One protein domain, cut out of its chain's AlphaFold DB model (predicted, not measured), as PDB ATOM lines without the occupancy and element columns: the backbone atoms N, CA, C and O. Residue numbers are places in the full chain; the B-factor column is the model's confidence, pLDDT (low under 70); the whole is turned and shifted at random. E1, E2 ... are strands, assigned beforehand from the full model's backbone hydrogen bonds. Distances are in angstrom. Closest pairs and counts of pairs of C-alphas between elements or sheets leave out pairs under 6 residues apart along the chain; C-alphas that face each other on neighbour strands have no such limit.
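AT A GLANCE: This is residues 643 to 801 of the 930 residues of an uncharacterized protein of uncultured Clostridium sp (UniProt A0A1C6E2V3). The printed part is wound in stacked turns, a solenoid whose strands lie side by side in three walls: E1, E4, E7, E10 and E13 make one, E2, E5, E8, E11, E14 and E16 a second, and E3, E6, E9 and E12 a third. At the end of the stack the bent strands E15 and E17 go round the corner from the third wall to the first, while the links from E2 to E3, E5 to E6, E8 to E9 and E11 to E12 widen the turns between the second wall and the third. You have 159 residues with 17 named strands, E1 to E17 in order along the chain, and no named helix; the class is all strand. The sheet E2 E5 E8 E11 E14 E16 is parallel in that order, and the other 11 strands form a branched sheet of parallel neighbour pairs. The whole is compact, with a radius of gyration of the C-alphas of 14.6 A and spans of 40 by 36 by 24 A.

HOW THE PARTS SIT: Start at residues 649 to 651, E1, an edge strand of the branched sheet; it runs on into E2, residues 654 to 657, at 94 degrees. Look next at residues 679 to 681, E4, the parallel neighbour of E1: N 650 and O 679 are 2.9 A apart, within hydrogen-bond range. On the other side of E4 is E7, residues 705 to 707, with N 680 and O 705 at 2.8 A. Then come E10, residues 733 to 735, beside E7 with N 706 and O 733 at 2.9 A, and E13, residues 759 to 761, beside E10 with N 734 and O 759 at 2.8 A. In the sheet of six, E2 is an edge strand, and its neighbour E5, residues 684 to 689, has O 684 at 2.8 A from N 655. E8, residues 710 to 715, follows with N 685 and O 710 at 2.8 A; E11, residues 738 to 740, with N 711 and O 738 at 2.9 A; E14, residues 764 to 769, with N 739 and O 764 at 2.8 A; and the edge strand E16, residues 783 to 788, with N 765 and O 783 at 2.8 A. Back in the branched sheet, E3, residues 670 to 675, pairs with E6, residues 699 to 702, where N 700 and O 672 are 2.8 A apart. E9, residues 726 to 729, is beside E6 with N 727 and O 699 at 2.8 A, and E12, residues 753 to 755, is beside E9 with N 754 and O 726 at 2.8 A. E15, residues 772 to 780, bends by 99 degrees at residue 777; on one side of it are E12, with N 774 and O 753 at 2.8 A, and E13, with N 760 and O 778 at 2.8 A. On the other side of E15 is E17, residues 791 to 799, which bends by 107 degrees at residue 796; N 773 and O 791 are 2.8 A apart.

IN THESE COORDINATES: Find C-alpha 649 at (206.880, 179.809, 212.157), where E1 begins. E15 covers 19.3 A from C-alpha 772 at (217.843, 195.453, 190.520), and E17 covers 17.6 A to C-alpha 799 at (229.241, 179.150, 192.459). E14 measures 15.2 A, E8 15.1 A, E16 14.7 A, E5 14.3 A and E3 13.7 A.

THE WHOLE: The C-alphas of Asp 660 and Glu 797, the two farthest apart, are 43.1 A from each other. The printed part has no cut. The links from E2 to E3 and from E11 to E12 are long, with 12 residues each. Mean pLDDT of the printed part is 88.4; residue 664, residues 715 to 723 and residues 746 to 749 are under 70.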
ATOM      1  N   HIS A 643     203.160 189.153 211.219       94.38
ATOM      2  CA  HIS A 643     204.333 189.472 212.036       94.38
ATOM      3  C   HIS A 643     204.828 188.225 212.765       94.38
ATOM      4  O   HIS A 643     204.087 187.625 213.547       94.38
ATOM      5  N   LEU A 644     206.080 187.849 212.508       95.00
ATOM      6  CA  LEU A 644     206.758 186.685 213.070       95.00
ATOM      7  C   LEU A 644     207.896 187.152 214.000       95.00
ATOM      8  O   LEU A 644     208.972 187.541 213.525       95.00
ATOM      9  N   PRO A 645     207.675 187.142 215.327       90.81
ATOM     10  CA  PRO A 645     208.717 187.403 216.317       90.81
ATOM     11  C   PRO A 645     209.595 186.165 216.560       90.81
ATOM     12  O   PRO A 645     209.455 185.143 215.897       90.81
ATOM     13  N   GLU A 646     210.491 186.237 217.546       90.56
ATOM     14  CA  GLU A 646     211.513 185.212 217.779       90.56
ATOM     15  C   GLU A 646     210.986 183.768 217.802       90.56
ATOM     16  O   GLU A 646     210.113 183.407 218.595       90.56
ATOM     17  N   GLY A 647     211.545 182.937 216.919       90.69
ATOM     18  CA  GLY A 647     211.213 181.520 216.782       90.69
ATOM     19  C   GLY A 647     209.812 181.219 216.242       90.69
ATOM     20  O   GLY A 647     209.425 180.051 216.245       90.69
ATOM     21  N   ALA A 648     209.039 182.221 215.812       94.75
ATOM     22  CA  ALA A 648     207.741 181.989 215.188       94.75
ATOM     23  C   ALA A 648     207.896 181.338 213.804       94.75
ATOM     24  O   ALA A 648     208.895 181.524 213.102       94.75
ATOM     25  N   LYS A 649     206.889 180.570 213.401       96.94
ATOM     26  CA  LYS A 649     206.880 179.809 212.157       96.94
ATOM     27  C   LYS A 649     205.592 180.044 211.385       96.94
ATOM     28  O   LYS A 649     204.509 180.055 211.959       96.94
ATOM     29  N   ILE A 650     205.704 180.167 210.073       98.06
ATOM     30  CA  ILE A 650     204.581 180.011 209.153       98.06
ATOM     31  C   ILE A 650     204.928 178.892 208.176       98.06
ATOM     32  O   ILE A 650     206.053 178.833 207.669       98.06
ATOM     33  N   GLN A 651     203.996 177.969 207.964       98.00
ATOM     34  CA  GLN A 651     204.199 176.870 207.032       98.00
ATOM     35  C   GLN A 651     202.941 176.525 206.251       98.00
ATOM     36  O   GLN A 651     201.837 176.707 206.755       98.00
ATOM     37  N   ASN A 652     203.112 176.020 205.028       97.50
ATOM     38  CA  ASN A 652     202.018 175.565 204.158       97.50
ATOM     39  C   ASN A 652     200.928 176.624 203.907       97.50
ATOM     40  O   ASN A 652     199.802 176.285 203.556       97.50
ATOM     41  N   VAL A 653     201.228 177.908 204.112       98.12
ATOM     42  CA  VAL A 653     200.255 178.981 203.906       98.12
ATOM     43  C   VAL A 653     200.254 179.375 202.441       98.12
ATOM     44  O   VAL A 653     201.285 179.764 201.894       98.12
ATOM     45  N   LYS A 654     199.077 179.322 201.823       97.81
ATOM     46  CA  LYS A 654     198.816 179.926 200.521       97.81
ATOM     47  C   LYS A 654     198.114 181.266 200.730       97.81
ATOM     48  O   LYS A 654     197.018 181.303 201.278       97.81
ATOM     49  N   PHE A 655     198.762 182.354 200.332       97.44
ATOM     50  CA  PHE A 655     198.340 183.727 200.583       97.44
ATOM     51  C   PHE A 655     198.186 184.517 199.282       97.44
ATOM     52  O   PHE A 655     199.050 184.438 198.407       97.44
ATOM     53  N   THR A 656     197.108 185.297 199.201       93.88
ATOM     54  CA  THR A 656     196.787 186.197 198.087       93.88
ATOM     55  C   THR A 656     196.168 187.486 198.601       93.88
ATOM     56  O   THR A 656     195.542 187.497 199.664       93.88
ATOM     57  N   GLU A 657     196.279 188.564 197.833       90.75
ATOM     58  CA  GLU A 657     195.546 189.801 198.104       90.75
ATOM     59  C   GLU A 657     194.338 189.946 197.172       90.75
ATOM     60  O   GLU A 657     194.338 189.460 196.043       90.75
ATOM     61  N   ASP A 658     193.280 190.581 197.674       88.50
ATOM     62  CA  ASP A 658     192.062 190.869 196.921       88.50
ATOM     63  C   ASP A 658     192.273 192.087 196.012       88.50
ATOM     64  O   ASP A 658     192.358 193.233 196.475       88.50
ATOM     65  N   THR A 659     192.318 191.825 194.706       79.38
ATOM     66  CA  THR A 659     192.569 192.818 193.657       79.38
ATOM     67  C   THR A 659     191.487 193.891 193.558       79.38
ATOM     68  O   THR A 659     191.748 194.957 193.007       79.38
ATOM     69  N   ASP A 660     190.287 193.647 194.093       80.50
ATOM     70  CA  ASP A 660     189.196 194.629 194.068       80.50
ATOM     71  C   ASP A 660     189.396 195.743 195.107       80.50
ATOM     72  O   ASP A 660     188.848 196.840 194.974       80.50
ATOM     73  N   THR A 661     190.188 195.475 196.151       76.69
ATOM     74  CA  THR A 661     190.412 196.408 197.270       76.69
ATOM     75  C   THR A 661     191.697 197.218 197.153       76.69
ATOM     76  O   THR A 661     191.849 198.226 197.842       76.69
ATOM     77  N   VAL A 662     192.609 196.817 196.264       73.94
ATOM     78  CA  VAL A 662     193.913 197.459 196.089       73.94
ATOM     79  C   VAL A 662     193.998 198.086 194.700       73.94
ATOM     80  O   VAL A 662     193.911 197.412 193.678       73.94
ATOM     81  N   THR A 663     194.186 199.403 194.656       70.31
ATOM     82  CA  THR A 663     194.499 200.142 193.423       70.31
ATOM     83  C   THR A 663     195.980 200.524 193.381       70.31
ATOM     84  O   THR A 663     196.672 200.463 194.396       70.31
ATOM     85  N   ALA A 664     196.447 200.984 192.219       64.88
ATOM     86  CA  ALA A 664     197.812 201.466 191.980       64.88
ATOM     87  C   ALA A 664     198.347 202.481 193.014       64.88
ATOM     88  O   ALA A 664     199.546 202.522 193.261       64.88
ATOM     89  N   ASP A 665     197.467 203.283 193.619       70.38
ATOM     90  CA  ASP A 665     197.835 204.331 194.583       70.38
ATOM     91  C   ASP A 665     197.486 203.954 196.037       70.38
ATOM     92  O   ASP A 665     197.579 204.776 196.952       70.38
ATOM     93  N   THR A 666     197.027 202.721 196.276       78.50
ATOM     94  CA  THR A 666     196.582 202.288 197.606       78.50
ATOM     95  C   THR A 666     197.783 201.959 198.478       78.50
ATOM     96  O   THR A 666     198.586 201.091 198.140       78.50
ATOM     97  N   VAL A 667     197.888 202.625 199.631       85.06
ATOM     98  CA  VAL A 667     198.880 202.279 200.656       85.06
ATOM     99  C   VAL A 667     198.595 200.863 201.149       85.06
ATOM    100  O   VAL A 667     197.552 200.616 201.763       85.06
ATOM    101  N   ASN A 668     199.518 199.943 200.874       87.06
ATOM    102  CA  ASN A 668     199.367 198.530 201.190       87.06
ATOM    103  C   ASN A 668     200.226 198.132 202.406       87.06
ATOM    104  O   ASN A 668     201.331 198.665 202.571       87.06
ATOM    105  N   PRO A 669     199.754 197.239 203.294       89.62
ATOM    106  CA  PRO A 669     200.557 196.730 204.403       89.62
ATOM    107  C   PRO A 669     201.788 195.945 203.936       89.62
ATOM    108  O   PRO A 669     201.797 195.346 202.865       89.62
ATOM    109  N   THR A 670     202.811 195.868 204.785       91.38
ATOM    110  CA  THR A 670     203.873 194.865 204.629       91.38
ATOM    111  C   THR A 670     203.251 193.481 204.793       91.38
ATOM    112  O   THR A 670     202.696 193.167 205.846       91.38
ATOM    113  N   VAL A 671     203.351 192.628 203.777       93.62
ATOM    114  CA  VAL A 671     202.779 191.276 203.825       93.62
ATOM    115  C   VAL A 671     203.438 190.457 204.926       93.62
ATOM    116  O   VAL A 671     202.750 189.842 205.738       93.62
ATOM    117  N   LEU A 672     204.768 190.481 205.000       95.56
ATOM    118  CA  LEU A 672     205.509 189.667 205.955       95.56
ATOM    119  C   LEU A 672     206.620 190.467 206.629       95.56
ATOM    120  O   LEU A 672     207.555 190.915 205.970       95.56
ATOM    121  N   SER A 673     206.545 190.564 207.954       94.38
ATOM    122  CA  SER A 673     207.641 191.005 208.816       94.38
ATOM    123  C   SER A 673     208.103 189.829 209.672       94.38
ATOM    124  O   SER A 673     207.328 189.320 210.478       94.38
ATOM    125  N   ALA A 674     209.341 189.360 209.496       94.75
ATOM    126  CA  ALA A 674     209.863 188.202 210.226       94.75
ATOM    127  C   ALA A 674     211.284 188.429 210.750       94.75
ATOM    128  O   ALA A 674     212.179 188.841 210.011       94.75
ATOM    129  N   GLN A 675     211.517 188.145 212.031       88.25
ATOM    130  CA  GLN A 675     212.814 188.389 212.670       88.25
ATOM    131  C   GLN A 675     213.218 187.260 213.629       88.25
ATOM    132  O   GLN A 675     212.410 186.404 213.985       88.25
ATOM    133  N   SER A 676     214.479 187.265 214.068       87.38
ATOM    134  CA  SER A 676     214.959 186.494 215.227       87.38
ATOM    135  C   SER A 676     214.715 184.975 215.138       87.38
ATOM    136  O   SER A 676     213.974 184.399 215.925       87.38
ATOM    137  N   SER A 677     215.353 184.285 214.194       91.00
ATOM    138  CA  SER A 677     215.249 182.819 214.034       91.00
ATOM    139  C   SER A 677     213.860 182.313 213.620       91.00
ATOM    140  O   SER A 677     213.549 181.137 213.811       91.00
ATOM    141  N   SER A 678     213.023 183.187 213.053       95.31
ATOM    142  CA  SER A 678     211.728 182.804 212.480       95.31
ATOM    143  C   SER A 678     211.879 181.887 211.262       95.31
ATOM    144  O   SER A 678     212.888 181.930 210.552       95.31
ATOM    145  N   GLN A 679     210.861 181.070 211.000       97.81
ATOM    146  CA  GLN A 679     210.853 180.089 209.912       97.81
ATOM    147  C   GLN A 679     209.659 180.299 208.975       97.81
ATOM    148  O   GLN A 679     208.522 180.413 209.423       97.81
ATOM    149  N   ILE A 680     209.910 180.304 207.670       98.44
ATOM    150  CA  ILE A 680     208.899 180.427 206.619       98.44
ATOM    151  C   ILE A 680     209.126 179.282 205.640       98.44
ATOM    152  O   ILE A 680     210.161 179.244 204.966       98.44
ATOM    153  N   ILE A 681     208.215 178.309 205.639       98.38
ATOM    154  CA  ILE A 681     208.442 177.014 204.989       98.38
ATOM    155  C   ILE A 681     207.258 176.616 204.113       98.38
ATOM    156  O   ILE A 681     206.138 176.505 204.600       98.38
ATOM    157  N   SER A 682     207.506 176.302 202.841       98.12
ATOM    158  CA  SER A 682     206.476 175.766 201.937       98.12
ATOM    159  C   SER A 682     205.242 176.669 201.781       98.12
ATOM    160  O   SER A 682     204.143 176.191 201.510       98.12
ATOM    161  N   CYS A 683     205.410 177.981 201.945       98.50
ATOM    162  CA  CYS A 683     204.357 178.964 201.729       98.50
ATOM    163  C   CYS A 683     204.313 179.415 200.262       98.50
ATOM    164  O   CYS A 683     205.337 179.460 199.582       98.50
ATOM    165  N   THR A 684     203.130 179.783 199.777       98.12
ATOM    166  CA  THR A 684     202.914 180.354 198.440       98.12
ATOM    167  C   THR A 684     202.302 181.740 198.585       98.12
ATOM    168  O   THR A 684     201.200 181.858 199.103       98.12
ATOM    169  N   PHE A 685     202.994 182.769 198.110       96.31
ATOM    170  CA  PHE A 685     202.520 184.148 198.037       96.31
ATOM    171  C   PHE A 685     202.322 184.494 196.563       96.31
ATOM    172  O   PHE A 685     203.283 184.431 195.795       96.31
ATOM    173  N   TYR A 686     201.095 184.804 196.161       93.00
ATOM    174  CA  TYR A 686     200.771 185.119 194.770       93.00
ATOM    175  C   TYR A 686     199.782 186.281 194.684       93.00
ATOM    176  O   TYR A 686     199.071 186.541 195.650       93.00
ATOM    177  N   ASP A 687     199.782 186.996 193.557       89.00
ATOM    178  CA  ASP A 687     198.947 188.189 193.337       89.00
ATOM    179  C   ASP A 687     199.106 189.239 194.457       89.00
ATOM    180  O   ASP A 687     198.139 189.779 194.992       89.00
ATOM    181  N   ILE A 688     200.360 189.505 194.839       87.69
ATOM    182  CA  ILE A 688     200.720 190.424 195.927       87.69
ATOM    183  C   ILE A 688     200.869 191.848 195.397       87.69
ATOM    184  O   ILE A 688     201.428 192.046 194.326       87.69
ATOM    185  N   PHE A 689     200.460 192.860 196.150       84.19
ATOM    186  CA  PHE A 689     200.668 194.265 195.810       84.19
ATOM    187  C   PHE A 689     201.794 194.863 196.661       84.19
ATOM    188  O   PHE A 689     201.903 194.605 197.861       84.19
ATOM    189  N   SER A 690     202.632 195.702 196.045       82.62
ATOM    190  CA  SER A 690     203.693 196.413 196.771       82.62
ATOM    191  C   SER A 690     203.103 197.328 197.849       82.62
ATOM    192  O   SER A 690     201.983 197.819 197.719       82.62
ATOM    193  N   THR A 691     203.865 197.606 198.913       82.69
ATOM    194  CA  THR A 691     203.412 198.492 200.006       82.69
ATOM    195  C   THR A 691     203.041 199.907 199.556       82.69
ATOM    196  O   THR A 691     202.284 200.592 200.248       82.69
ATOM    197  N   HIS A 692     203.608 200.372 198.436       77.69
ATOM    198  CA  HIS A 692     203.529 201.760 197.963       77.69
ATOM    199  C   HIS A 692     203.976 202.789 199.026       77.69
ATOM    200  O   HIS A 692     203.475 203.914 199.084       77.69
ATOM    201  N   GLN A 693     204.931 202.414 199.887       78.50
ATOM    202  CA  GLN A 693     205.445 203.249 200.975       78.50
ATOM    203  C   GLN A 693     206.964 203.427 200.890       78.50
ATOM    204  O   GLN A 693     207.721 202.463 200.805       78.50
ATOM    205  N   PHE A 694     207.423 204.674 201.012       76.12
ATOM    206  CA  PHE A 694     208.850 204.982 201.095       76.12
ATOM    207  C   PHE A 694     209.501 204.358 202.332       76.12
ATOM    208  O   PHE A 694     209.054 204.587 203.459       76.12
ATOM    209  N   GLY A 695     210.632 203.687 202.147       77.81
ATOM    210  CA  GLY A 695     211.408 203.120 203.252       77.81
ATOM    211  C   GLY A 695     210.864 201.806 203.819       77.81
ATOM    212  O   GLY A 695     211.427 201.321 204.799       77.81
ATOM    213  N   VAL A 696     209.792 201.251 203.246       83.88
ATOM    214  CA  VAL A 696     209.103 200.051 203.736       83.88
ATOM    215  C   VAL A 696     209.177 198.944 202.683       83.88
ATOM    216  O   VAL A 696     209.022 199.198 201.491       83.88
ATOM    217  N   SER A 697     209.436 197.718 203.131       88.56
ATOM    218  CA  SER A 697     209.477 196.526 202.282       88.56
ATOM    219  C   SER A 697     208.149 195.773 202.339       88.56
ATOM    220  O   SER A 697     207.513 195.712 203.393       88.56
ATOM    221  N   THR A 698     207.752 195.143 201.236       90.25
ATOM    222  CA  THR A 698     206.587 194.237 201.199       90.25
ATOM    223  C   THR A 698     206.885 192.942 201.942       90.25
ATOM    224  O   THR A 698     206.041 192.425 202.674       90.25
ATOM    225  N   PHE A 699     208.131 192.481 201.836       94.06
ATOM    226  CA  PHE A 699     208.680 191.414 202.662       94.06
ATOM    227  C   PHE A 699     209.916 191.935 203.393       94.06
ATOM    228  O   PHE A 699     210.936 192.219 202.764       94.06
ATOM    229  N   GLU A 700     209.844 192.040 204.719       94.00
ATOM    230  CA  GLU A 700     210.975 192.408 205.570       94.00
ATOM    231  C   GLU A 700     211.358 191.242 206.483       94.00
ATOM    232  O   GLU A 700     210.617 190.845 207.380       94.00
ATOM    233  N   MET A 701     212.542 190.680 206.259       95.81
ATOM    234  CA  MET A 701     213.010 189.482 206.943       95.81
ATOM    235  C   MET A 701     214.438 189.649 207.465       95.81
ATOM    236  O   MET A 701     215.293 190.235 206.801       95.81
ATOM    237  N   SER A 702     214.740 189.118 208.651       94.81
ATOM    238  CA  SER A 702     216.100 189.147 209.207       94.81
ATOM    239  C   SER A 702     216.393 187.972 210.138       94.81
ATOM    240  O   SER A 702     215.642 187.715 211.076       94.81
ATOM    241  N   ASN A 703     217.523 187.292 209.923       95.25
ATOM    242  CA  ASN A 703     217.912 186.065 210.631       95.25
ATOM    243  C   ASN A 703     216.836 184.966 210.559       95.25
ATOM    244  O   ASN A 703     216.453 184.415 211.588       95.25
ATOM    245  N   VAL A 704     216.328 184.673 209.361       96.56
ATOM    246  CA  VAL A 704     215.239 183.705 209.143       96.56
ATOM    247  C   VAL A 704     215.692 182.471 208.363       96.56
ATOM    248  O   VAL A 704     216.662 182.517 207.604       96.56
ATOM    249  N   LEU A 705     214.939 181.379 208.499       97.62
ATOM    250  CA  LEU A 705     214.948 180.264 207.550       97.62
ATOM    251  C   LEU A 705     213.809 180.465 206.544       97.62
ATOM    252  O   LEU A 705     212.643 180.423 206.929       97.62
ATOM    253  N   PHE A 706     214.141 180.656 205.268       97.81
ATOM    254  CA  PHE A 706     213.182 180.819 204.174       97.81
ATOM    255  C   PHE A 706     213.342 179.649 203.194       97.81
ATOM    256  O   PHE A 706     214.264 179.624 202.375       97.81
ATOM    257  N   LEU A 707     212.491 178.632 203.335       98.31
ATOM    258  CA  LEU A 707     212.673 177.313 202.726       98.31
ATOM    259  C   LEU A 707     211.483 176.896 201.850       98.31
ATOM    260  O   LEU A 707     210.354 176.842 202.326       98.31
ATOM    261  N   ASN A 708     211.742 176.488 200.606       98.31
ATOM    262  CA  ASN A 708     210.751 175.882 199.701       98.31
ATOM    263  C   ASN A 708     209.487 176.726 199.449       98.31
ATOM    264  O   ASN A 708     208.422 176.179 199.167       98.31
ATOM    265  N   ASN A 709     209.585 178.049 199.548       98.44
ATOM    266  CA  ASN A 709     208.464 178.953 199.318       98.44
ATOM    267  C   ASN A 709     208.321 179.314 197.837       98.44
ATOM    268  O   ASN A 709     209.260 179.182 197.050       98.44
ATOM    269  N   VAL A 710     207.157 179.834 197.470       98.31
ATOM    270  CA  VAL A 710     206.878 180.425 196.162       98.31
ATOM    271  C   VAL A 710     206.457 181.873 196.370       98.31
ATOM    272  O   VAL A 710     205.544 182.132 197.148       98.31
ATOM    273  N   ILE A 711     207.111 182.807 195.685       94.69
ATOM    274  CA  ILE A 711     206.626 184.178 195.505       94.69
ATOM    275  C   ILE A 711     206.407 184.368 194.008       94.69
ATOM    276  O   ILE A 711     207.365 184.289 193.234       94.69
ATOM    277  N   ASP A 712     205.155 184.563 193.611       92.31
ATOM    278  CA  ASP A 712     204.747 184.691 192.215       92.31
ATOM    279  C   ASP A 712     203.993 186.000 191.992       92.31
ATOM    280  O   ASP A 712     202.871 186.160 192.460       92.31
ATOM    281  N   THR A 713     204.599 186.892 191.209       80.25
ATOM    282  CA  THR A 713     204.006 188.151 190.745       80.25
ATOM    283  C   THR A 713     203.802 189.208 191.845       80.25
ATOM    284  O   THR A 713     203.266 188.948 192.919       80.25
ATOM    285  N   PHE A 714     204.192 190.452 191.537       77.62
ATOM    286  CA  PHE A 714     203.673 191.637 192.223       77.62
ATOM    287  C   PHE A 714     202.687 192.357 191.296       77.62
ATOM    288  O   PHE A 714     203.089 192.930 190.279       77.62
ATOM    289  N   ALA A 715     201.396 192.286 191.605       63.09
ATOM    290  CA  ALA A 715     200.335 192.931 190.852       63.09
ATOM    291  C   ALA A 715     200.322 194.455 191.099       63.09
ATOM    292  O   ALA A 715     200.601 194.938 192.193       63.09
ATOM    293  N   GLY A 716     199.974 195.231 190.065       53.62
ATOM    294  CA  GLY A 716     199.471 196.599 190.242       53.62
ATOM    295  C   GLY A 716     200.464 197.755 190.416       53.62
ATOM    296  O   GLY A 716     200.014 198.819 190.821       53.62
ATOM    297  N   ALA A 717     201.753 197.647 190.082       46.34
ATOM    298  CA  ALA A 717     202.661 198.795 190.235       46.34
ATOM    299  C   ALA A 717     202.646 199.768 189.031       46.34
ATOM    300  O   ALA A 717     203.191 199.446 187.968       46.34
ATOM    301  N   PRO A 718     202.192 201.024 189.206       46.03
ATOM    302  CA  PRO A 718     202.807 202.130 188.500       46.03
ATOM    303  C   PRO A 718     203.305 203.199 189.480       46.03
ATOM    304  O   PRO A 718     202.554 203.799 190.229       46.03
ATOM    305  N   ALA A 719     204.582 203.535 189.315       42.59
ATOM    306  CA  ALA A 719     205.139 204.851 189.604       42.59
ATOM    307  C   ALA A 719     205.388 205.226 191.090       42.59
ATOM    308  O   ALA A 719     204.566 205.840 191.750       42.59
ATOM    309  N   ASN A 720     206.667 205.098 191.478       46.47
ATOM    310  CA  ASN A 720     207.377 205.978 192.420       46.47
ATOM    311  C   ASN A 720     206.894 205.842 193.878       46.47
ATOM    312  O   ASN A 720     205.910 206.445 194.284       46.47
ATOM    313  N   ASN A 721     207.629 205.149 194.752       46.41
ATOM    314  CA  ASN A 721     208.765 205.791 195.412       46.41
ATOM    315  C   ASN A 721     209.503 204.839 196.399       46.41
ATOM    316  O   ASN A 721     209.001 204.568 197.483       46.41
ATOM    317  N   LEU A 722     210.713 204.400 196.022       56.19
ATOM    318  CA  LEU A 722     211.844 203.949 196.864       56.19
ATOM    319  C   LEU A 722     211.551 203.089 198.122       56.19
ATOM    320  O   LEU A 722     211.323 203.651 199.190       56.19
ATOM    321  N   THR A 723     211.762 201.764 198.041       63.03
ATOM    322  CA  THR A 723     212.789 200.969 198.777       63.03
ATOM    323  C   THR A 723     212.618 199.460 198.547       63.03
ATOM    324  O   THR A 723     211.584 199.023 198.072       63.03
ATOM    325  N   TYR A 724     213.665 198.696 198.883       79.19
ATOM    326  CA  TYR A 724     213.794 197.230 198.905       79.19
ATOM    327  C   TYR A 724     212.461 196.453 198.954       79.19
ATOM    328  O   TYR A 724     211.896 196.309 200.033       79.19
ATOM    329  N   GLU A 725     211.967 195.933 197.827       86.62
ATOM    330  CA  GLU A 725     210.652 195.260 197.770       86.62
ATOM    331  C   GLU A 725     210.645 193.988 198.639       86.62
ATOM    332  O   GLU A 725     209.797 193.807 199.518       86.62
ATOM    333  N   ILE A 726     211.668 193.151 198.445       91.81
ATOM    334  CA  ILE A 726     211.994 192.014 199.302       91.81
ATOM    335  C   ILE A 726     213.343 192.289 199.956       91.81
ATOM    336  O   ILE A 726     214.375 192.370 199.287       91.81
ATOM    337  N   LYS A 727     213.351 192.396 201.280       94.12
ATOM    338  CA  LYS A 727     214.552 192.620 202.080       94.12
ATOM    339  C   LYS A 727     214.768 191.449 203.021       94.12
ATOM    340  O   LYS A 727     213.941 191.174 203.884       94.12
ATOM    341  N   ILE A 728     215.908 190.784 202.877       95.50
ATOM    342  CA  ILE A 728     216.338 189.665 203.711       95.50
ATOM    343  C   ILE A 728     217.720 189.997 204.269       95.50
ATOM    344  O   ILE A 728     218.689 190.143 203.534       95.50
ATOM    345  N   ALA A 729     217.833 190.126 205.581       94.25
ATOM    346  CA  ALA A 729     219.065 190.539 206.242       94.25
ATOM    347  C   ALA A 729     219.558 189.500 207.258       94.25
ATOM    348  O   ALA A 729     218.934 188.459 207.493       94.25
ATOM    349  N   GLY A 730     220.698 189.796 207.881       92.00
ATOM    350  CA  GLY A 730     221.284 188.959 208.923       92.00
ATOM    351  C   GLY A 730     221.776 187.612 208.394       92.00
ATOM    352  O   GLY A 730     221.964 187.415 207.197       92.00
ATOM    353  N   ASN A 731     221.968 186.650 209.294       91.38
ATOM    354  CA  ASN A 731     222.438 185.307 208.949       91.38
ATOM    355  C   ASN A 731     221.309 184.406 208.417       91.38
ATOM    356  O   ASN A 731     221.216 183.242 208.800       91.38
ATOM    357  N   SER A 732     220.442 184.947 207.559       95.94
ATOM    358  CA  SER A 732     219.324 184.198 206.987       95.94
ATOM    359  C   SER A 732     219.799 183.106 206.024       95.94
ATOM    360  O   SER A 732     220.861 183.218 205.399       95.94
ATOM    361  N   PHE A 733     218.983 182.062 205.890       96.69
ATOM    362  CA  PHE A 733     219.206 180.939 204.982       96.69
ATOM    363  C   PHE A 733     218.012 180.800 204.036       96.69
ATOM    364  O   PHE A 733     216.892 180.545 204.480       96.69
ATOM    365  N   VAL A 734     218.251 180.997 202.740       97.62
ATOM    366  CA  VAL A 734     217.236 181.018 201.683       97.62
ATOM    367  C   VAL A 734     217.496 179.853 200.739       97.62
ATOM    368  O   VAL A 734     218.455 179.881 199.963       97.62
ATOM    369  N   MET A 735     216.664 178.812 200.811       97.56
ATOM    370  CA  MET A 735     216.893 177.578 200.060       97.56
ATOM    371  C   MET A 735     215.642 177.012 199.388       97.56
ATOM    372  O   MET A 735     214.575 176.969 199.994       97.56
ATOM    373  N   GLY A 736     215.783 176.529 198.150       97.88
ATOM    374  CA  GLY A 736     214.725 175.779 197.460       97.88
ATOM    375  C   GLY A 736     213.503 176.605 197.048       97.88
ATOM    376  O   GLY A 736     212.475 176.038 196.683       97.88
ATOM    377  N   ASN A 737     213.574 177.935 197.122       98.44
ATOM    378  CA  ASN A 737     212.436 178.809 196.846       98.44
ATOM    379  C   ASN A 737     212.268 179.063 195.345       98.44
ATOM    380  O   ASN A 737     213.224 178.979 194.569       98.44
ATOM    381  N   LYS A 738     211.052 179.441 194.948       98.25
ATOM    382  CA  LYS A 738     210.711 179.908 193.606       98.25
ATOM    383  C   LYS A 738     210.335 181.383 193.653       98.25
ATOM    384  O   LYS A 738     209.406 181.756 194.359       98.25
ATOM    385  N   PHE A 739     211.026 182.195 192.867       95.56
ATOM    386  CA  PHE A 739     210.699 183.596 192.635       95.56
ATOM    387  C   PHE A 739     210.273 183.736 191.171       95.56
ATOM    388  O   PHE A 739     211.086 183.511 190.275       95.56
ATOM    389  N   LEU A 740     209.005 184.057 190.917       94.62
ATOM    390  CA  LEU A 740     208.412 184.086 189.585       94.62
ATOM    391  C   LEU A 740     207.836 185.471 189.243       94.62
ATOM    392  O   LEU A 740     207.198 186.110 190.073       94.62
ATOM    393  N   ASN A 741     208.032 185.896 187.992       89.56
ATOM    394  CA  ASN A 741     207.306 186.989 187.331       89.56
ATOM    395  C   ASN A 741     207.439 188.373 187.994       89.56
ATOM    396  O   ASN A 741     206.451 189.069 188.226       89.56
ATOM    397  N   PHE A 742     208.669 188.815 188.259       84.81
ATOM    398  CA  PHE A 742     208.905 190.141 188.829       84.81
ATOM    399  C   PHE A 742     209.265 191.175 187.760       84.81
ATOM    400  O   PHE A 742     210.227 191.008 187.011       84.81
ATOM    401  N   THR A 743     208.539 192.293 187.724       80.19
ATOM    402  CA  THR A 743     208.796 193.390 186.780       80.19
ATOM    403  C   THR A 743     208.870 194.722 187.510       80.19
ATOM    404  O   THR A 743     207.954 195.086 188.241       80.19
ATOM    405  N   GLN A 744     209.951 195.468 187.294       73.75
ATOM    406  CA  GLN A 744     210.079 196.860 187.724       73.75
ATOM    407  C   GLN A 744     209.771 197.811 186.554       73.75
ATOM    408  O   GLN A 744     209.941 197.474 185.381       73.75
ATOM    409  N   LYS A 745     209.305 199.027 186.862       72.06
ATOM    410  CA  LYS A 745     209.068 200.056 185.834       72.06
ATOM    411  C   LYS A 745     210.383 200.502 185.188       72.06
ATOM    412  O   LYS A 745     210.462 200.602 183.971       72.06
ATOM    413  N   GLU A 746     211.396 200.743 186.019       68.44
ATOM    414  CA  GLU A 746     212.761 201.091 185.627       68.44
ATOM    415  C   GLU A 746     213.750 200.479 186.626       68.44
ATOM    416  O   GLU A 746     213.470 200.400 187.825       68.44
ATOM    417  N   GLN A 747     214.927 200.107 186.131       62.94
ATOM    418  CA  GLN A 747     215.954 199.372 186.872       62.94
ATOM    419  C   GLN A 747     216.609 200.159 188.021       62.94
ATOM    420  O   GLN A 747     217.114 199.569 188.971       62.94
ATOM    421  N   SER A 748     216.602 201.494 187.978       61.75
ATOM    422  CA  SER A 748     217.284 202.349 188.965       61.75
ATOM    423  C   SER A 748     216.423 202.747 190.172       61.75
ATOM    424  O   SER A 748     216.853 203.563 190.984       61.75
ATOM    425  N   LEU A 749     215.202 202.216 190.301       66.56
ATOM    426  CA  LEU A 749     214.236 202.648 191.325       66.56
ATOM    427  C   LEU A 749     214.441 202.002 192.714       66.56
ATOM    428  O   LEU A 749     213.706 202.323 193.648       66.56
ATOM    429  N   GLY A 750     215.450 201.137 192.869       78.56
ATOM    430  CA  GLY A 750     215.788 200.425 194.108       78.56
ATOM    431  C   GLY A 750     215.841 198.908 193.907       78.56
ATOM    432  O   GLY A 750     215.461 198.403 192.852       78.56
ATOM    433  N   TYR A 751     216.313 198.165 194.912       86.44
ATOM    434  CA  TYR A 751     216.405 196.709 194.792       86.44
ATOM    435  C   TYR A 751     215.032 196.044 194.906       86.44
ATOM    436  O   TYR A 751     214.284 196.267 195.853       86.44
ATOM    437  N   MET A 752     214.728 195.174 193.958       87.50
ATOM    438  CA  MET A 752     213.623 194.229 194.025       87.50
ATOM    439  C   MET A 752     213.891 193.142 195.073       87.50
ATOM    440  O   MET A 752     212.999 192.762 195.822       87.50
ATOM    441  N   LEU A 753     215.137 192.676 195.161       90.94
ATOM    442  CA  LEU A 753     215.591 191.735 196.181       90.94
ATOM    443  C   LEU A 753     216.909 192.229 196.773       90.94
ATOM    444  O   LEU A 753     217.887 192.374 196.048       90.94
ATOM    445  N   GLN A 754     216.939 192.450 198.085       92.44
ATOM    446  CA  GLN A 754     218.151 192.746 198.841       92.44
ATOM    447  C   GLN A 754     218.412 191.650 199.877       92.44
ATOM    448  O   GLN A 754     217.668 191.510 200.843       92.44
ATOM    449  N   ALA A 755     219.498 190.908 199.690       93.81
ATOM    450  CA  ALA A 755     219.949 189.782 200.496       93.81
ATOM    451  C   ALA A 755     221.491 189.655 200.516       93.81
ATOM    452  O   ALA A 755     222.059 188.572 200.381       93.81
ATOM    453  N   SER A 756     222.195 190.773 200.713       89.69
ATOM    454  CA  SER A 756     223.666 190.870 200.612       89.69
ATOM    455  C   SER A 756     224.475 190.057 201.634       89.69
ATOM    456  O   SER A 756     225.674 189.850 201.453       89.69
ATOM    457  N   THR A 757     223.852 189.589 202.720       91.19
ATOM    458  CA  THR A 757     224.509 188.841 203.817       91.19
ATOM    459  C   THR A 757     223.937 187.434 204.021       91.19
ATOM    460  O   THR A 757     224.187 186.789 205.042       91.19
ATOM    461  N   VAL A 758     223.182 186.942 203.041       93.81
ATOM    462  CA  VAL A 758     222.306 185.771 203.155       93.81
ATOM    463  C   VAL A 758     222.891 184.581 202.408       93.81
ATOM    464  O   VAL A 758     223.479 184.738 201.353       93.81
ATOM    465  N   ILE A 759     222.727 183.366 202.927       95.44
ATOM    466  CA  ILE A 759     223.101 182.167 202.164       95.44
ATOM    467  C   ILE A 759     221.936 181.798 201.240       95.44
ATOM    468  O   ILE A 759     220.826 181.582 201.723       95.44
ATOM    469  N   PHE A 760     222.188 181.729 199.932       95.25
ATOM    470  CA  PHE A 760     221.185 181.579 198.877       95.25
ATOM    471  C   PHE A 760     221.466 180.316 198.048       95.25
ATOM    472  O   PHE A 760     222.387 180.289 197.229       95.25
ATOM    473  N   VAL A 761     220.721 179.234 198.283       97.19
ATOM    474  CA  VAL A 761     221.059 177.900 197.755       97.19
ATOM    475  C   VAL A 761     219.892 177.244 197.016       97.19
ATOM    476  O   VAL A 761     218.789 177.169 197.542       97.19
ATOM    477  N   ASN A 762     220.131 176.689 195.827       97.75
ATOM    478  CA  ASN A 762     219.148 175.885 195.084       97.75
ATOM    479  C   ASN A 762     217.787 176.576 194.851       97.75
ATOM    480  O   ASN A 762     216.747 175.920 194.834       97.75
ATOM    481  N   ASN A 763     217.765 177.900 194.703       98.19
ATOM    482  CA  ASN A 763     216.551 178.649 194.386       98.19
ATOM    483  C   ASN A 763     216.338 178.726 192.869       98.19
ATOM    484  O   ASN A 763     217.284 178.673 192.082       98.19
ATOM    485  N   TYR A 764     215.085 178.895 192.459       98.25
ATOM    486  CA  TYR A 764     214.678 179.062 191.070       98.25
ATOM    487  C   TYR A 764     214.066 180.449 190.875       98.25
ATOM    488  O   TYR A 764     213.039 180.771 191.466       98.25
ATOM    489  N   MET A 765     214.679 181.273 190.035       96.69
ATOM    490  CA  MET A 765     214.246 182.638 189.754       96.69
ATOM    491  C   MET A 765     213.889 182.746 188.277       96.69
ATOM    492  O   MET A 765     214.731 182.439 187.432       96.69
ATOM    493  N   SER A 766     212.656 183.143 187.947       95.69
ATOM    494  CA  SER A 766     212.211 183.207 186.557       95.69
ATOM    495  C   SER A 766     211.304 184.379 186.218       95.69
ATOM    496  O   SER A 766     210.413 184.713 186.985       95.69
ATOM    497  N   GLY A 767     211.480 184.946 185.020       92.69
ATOM    498  CA  GLY A 767     210.602 186.001 184.497       92.69
ATOM    499  C   GLY A 767     210.874 187.372 185.114       92.69
ATOM    500  O   GLY A 767     209.936 188.085 185.455       92.69
ATOM    501  N   PHE A 768     212.150 187.720 185.287       91.81
ATOM    502  CA  PHE A 768     212.571 188.997 185.859       91.81
ATOM    503  C   PHE A 768     212.798 190.041 184.757       91.81
ATOM    504  O   PHE A 768     213.516 189.765 183.792       91.81
ATOM    505  N   THR A 769     212.216 191.233 184.910       89.62
ATOM    506  CA  THR A 769     212.344 192.342 183.946       89.62
ATOM    507  C   THR A 769     212.651 193.672 184.640       89.62
ATOM    508  O   THR A 769     212.024 193.992 185.655       89.62
ATOM    509  N   ASN A 770     213.576 194.460 184.077       87.88
ATOM    510  CA  ASN A 770     213.984 195.787 184.566       87.88
ATOM    511  C   ASN A 770     214.419 195.787 186.037       87.88
ATOM    512  O   ASN A 770     214.143 196.744 186.752       87.88
ATOM    513  N   CYS A 771     215.021 194.704 186.522       87.50
ATOM    514  CA  CYS A 771     215.171 194.469 187.952       87.50
ATOM    515  C   CYS A 771     216.538 194.884 188.513       87.50
ATOM    516  O   CYS A 771     217.561 194.735 187.852       87.50
ATOM    517  N   SER A 772     216.587 195.334 189.765       89.56
ATOM    518  CA  SER A 772     217.843 195.453 190.520       89.56
ATOM    519  C   SER A 772     217.857 194.485 191.700       89.56
ATOM    520  O   SER A 772     216.890 194.408 192.458       89.56
ATOM    521  N   ILE A 773     218.931 193.716 191.854       92.12
ATOM    522  CA  ILE A 773     219.078 192.671 192.872       92.12
ATOM    523  C   ILE A 773     220.426 192.848 193.573       92.12
ATOM    524  O   ILE A 773     221.436 193.050 192.918       92.12
ATOM    525  N   ASP A 774     220.446 192.748 194.898       92.75
ATOM    526  CA  ASP A 774     221.656 192.729 195.725       92.75
ATOM    527  C   ASP A 774     221.675 191.420 196.500       92.75
ATOM    528  O   ASP A 774     220.860 191.226 197.394       92.75
ATOM    529  N   ILE A 775     222.559 190.492 196.147       93.12
ATOM    530  CA  ILE A 775     222.664 189.174 196.789       93.12
ATOM    531  C   ILE A 775     224.124 188.890 197.118       93.12
ATOM    532  O   ILE A 775     225.021 189.234 196.357       93.12
ATOM    533  N   GLY A 776     224.406 188.262 198.258       87.25
ATOM    534  CA  GLY A 776     225.804 188.061 198.640       87.25
ATOM    535  C   GLY A 776     226.059 186.941 199.629       87.25
ATOM    536  O   GLY A 776     225.218 186.078 199.820       87.25
ATOM    537  N   LYS A 777     227.246 186.929 200.241       91.56
ATOM    538  CA  LYS A 777     227.790 185.888 201.133       91.56
ATOM    539  C   LYS A 777     228.049 184.545 200.445       91.56
ATOM    540  O   LYS A 777     229.215 184.172 200.331       91.56
ATOM    541  N   LYS A 778     227.009 183.815 200.031       94.81
ATOM    542  CA  LYS A 778     227.145 182.507 199.370       94.81
ATOM    543  C   LYS A 778     225.920 182.177 198.518       94.81
ATOM    544  O   LYS A 778     224.842 181.974 199.068       94.81
ATOM    545  N   ILE A 779     226.104 182.077 197.205       96.38
ATOM    546  CA  ILE A 779     225.057 181.889 196.193       96.38
ATOM    547  C   ILE A 779     225.390 180.632 195.382       96.38
ATOM    548  O   ILE A 779     226.255 180.680 194.509       96.38
ATOM    549  N   VAL A 780     224.751 179.496 195.686       97.25
ATOM    550  CA  VAL A 780     225.156 178.188 195.133       97.25
ATOM    551  C   VAL A 780     223.999 177.384 194.554       97.25
ATOM    552  O   VAL A 780     222.959 177.251 195.196       97.25
ATOM    553  N   GLY A 781     224.183 176.801 193.366       97.38
ATOM    554  CA  GLY A 781     223.228 175.843 192.791       97.38
ATOM    555  C   GLY A 781     221.888 176.445 192.355       97.38
ATOM    556  O   GLY A 781     220.917 175.717 192.158       97.38
ATOM    557  N   ASN A 782     221.791 177.770 192.240       98.12
ATOM    558  CA  ASN A 782     220.557 178.451 191.851       98.12
ATOM    559  C   ASN A 782     220.360 178.432 190.329       98.12
ATOM    560  O   ASN A 782     221.315 178.356 189.552       98.12
ATOM    561  N   ILE A 783     219.105 178.568 189.902       98.25
ATOM    562  CA  ILE A 783     218.710 178.695 188.499       98.25
ATOM    563  C   ILE A 783     218.105 180.083 188.284       98.25
ATOM    564  O   ILE A 783     217.028 180.383 188.793       98.25
ATOM    565  N   PHE A 784     218.769 180.901 187.476       96.81
ATOM    566  CA  PHE A 784     218.309 182.203 187.007       96.81
ATOM    567  C   PHE A 784     217.835 182.062 185.556       96.81
ATOM    568  O   PHE A 784     218.631 181.990 184.616       96.81
ATOM    569  N   LYS A 785     216.522 181.976 185.348       95.38
ATOM    570  CA  LYS A 785     215.914 181.719 184.040       95.38
ATOM    571  C   LYS A 785     215.168 182.949 183.536       95.38
ATOM    572  O   LYS A 785     214.226 183.393 184.162       95.38
ATOM    573  N   THR A 786     215.516 183.468 182.364       94.56
ATOM    574  CA  THR A 786     214.813 184.619 181.770       94.56
ATOM    575  C   THR A 786     214.933 185.879 182.632       94.56
ATOM    576  O   THR A 786     214.016 186.245 183.368       94.56
ATOM    577  N   PHE A 787     216.081 186.541 182.514       95.81
ATOM    578  CA  PHE A 787     216.331 187.869 183.068       95.81
ATOM    579  C   PHE A 787     216.486 188.858 181.917       95.81
ATOM    580  O   PHE A 787     217.290 188.623 181.010       95.81
ATOM    581  N   THR A 788     215.719 189.943 181.952       94.38
ATOM    582  CA  THR A 788     215.747 191.003 180.939       94.38
ATOM    583  C   THR A 788     215.994 192.342 181.620       94.38
ATOM    584  O   THR A 788     215.248 192.701 182.523       94.38
ATOM    585  N   ASP A 789     217.023 193.078 181.205       92.69
ATOM    586  CA  ASP A 789     217.328 194.415 181.745       92.69
ATOM    587  C   ASP A 789     217.502 194.433 183.272       92.69
ATOM    588  O   ASP A 789     217.016 195.311 183.982       92.69
ATOM    589  N   CYS A 790     218.174 193.408 183.793       92.44
ATOM    590  CA  CYS A 790     218.367 193.207 185.222       92.44
ATOM    591  C   CYS A 790     219.817 193.431 185.639       92.44
ATOM    592  O   CYS A 790     220.716 193.066 184.899       92.44
ATOM    593  N   SER A 791     220.051 193.979 186.829       92.88
ATOM    594  CA  SER A 791     221.386 194.092 187.427       92.88
ATOM    595  C   SER A 791     221.431 193.303 188.728       92.88
ATOM    596  O   SER A 791     220.503 193.383 189.536       92.88
ATOM    597  N   ILE A 792     222.496 192.530 188.910       94.25
ATOM    598  CA  ILE A 792     222.767 191.735 190.100       94.25
ATOM    599  C   ILE A 792     224.081 192.220 190.709       94.25
ATOM    600  O   ILE A 792     225.172 191.915 190.226       94.25
ATOM    601  N   ASP A 793     223.963 192.947 191.810       93.50
ATOM    602  CA  ASP A 793     225.075 193.267 192.683       93.50
ATOM    603  C   ASP A 793     225.438 192.026 193.500       93.50
ATOM    604  O   ASP A 793     224.592 191.459 194.196       93.50
ATOM    605  N   ILE A 794     226.705 191.619 193.424       92.56
ATOM    606  CA  ILE A 794     227.214 190.453 194.142       92.56
ATOM    607  C   ILE A 794     228.351 190.802 195.098       92.56
ATOM    608  O   ILE A 794     229.225 191.615 194.798       92.56
ATOM    609  N   ASN A 795     228.352 190.140 196.253       87.56
ATOM    610  CA  ASN A 795     229.427 190.181 197.243       87.56
ATOM    611  C   ASN A 795     229.650 188.765 197.803       87.56
ATOM    612  O   ASN A 795     228.687 188.100 198.170       87.56
ATOM    613  N   GLY A 796     230.889 188.290 197.917       91.94
ATOM    614  CA  GLY A 796     231.181 186.929 198.388       91.94
ATOM    615  C   GLY A 796     231.211 185.888 197.264       91.94
ATOM    616  O   GLY A 796     231.778 186.138 196.203       91.94
ATOM    617  N   GLU A 797     230.679 184.690 197.506       94.94
ATOM    618  CA  GLU A 797     230.785 183.553 196.576       94.94
ATOM    619  C   GLU A 797     229.516 183.371 195.729       94.94
ATOM    620  O   GLU A 797     228.420 183.278 196.279       94.94
ATOM    621  N   ILE A 798     229.676 183.242 194.411       96.12
ATOM    622  CA  ILE A 798     228.652 182.783 193.470       96.12
ATOM    623  C   ILE A 798     229.178 181.592 192.668       96.12
ATOM    624  O   ILE A 798     230.012 181.737 191.767       96.12
ATOM    625  N   SER A 799     228.715 180.393 193.018       96.44
ATOM    626  CA  SER A 799     229.241 179.150 192.459       96.44
ATOM    627  C   SER A 799     228.186 178.165 191.971       96.44
ATOM    628  O   SER A 799     227.100 178.057 192.531       96.44
ATOM    629  N   ASP A 800     228.498 177.453 190.889       97.62
ATOM    630  CA  ASP A 800     227.681 176.350 190.365       97.62
ATOM    631  C   ASP A 800     226.216 176.730 190.052       97.62
ATOM    632  O   ASP A 800     225.303 175.921 190.207       97.62
ATOM    633  N   ASN A 801     225.961 177.973 189.619       98.06
ATOM    634  CA  ASN A 801     224.623 178.434 189.229       98.06
ATOM    635  C   ASN A 801     224.399 178.323 187.711       98.06
ATOM    636  O   ASN A 801     225.337 178.412 186.911       98.06
TER     637      ASN A 801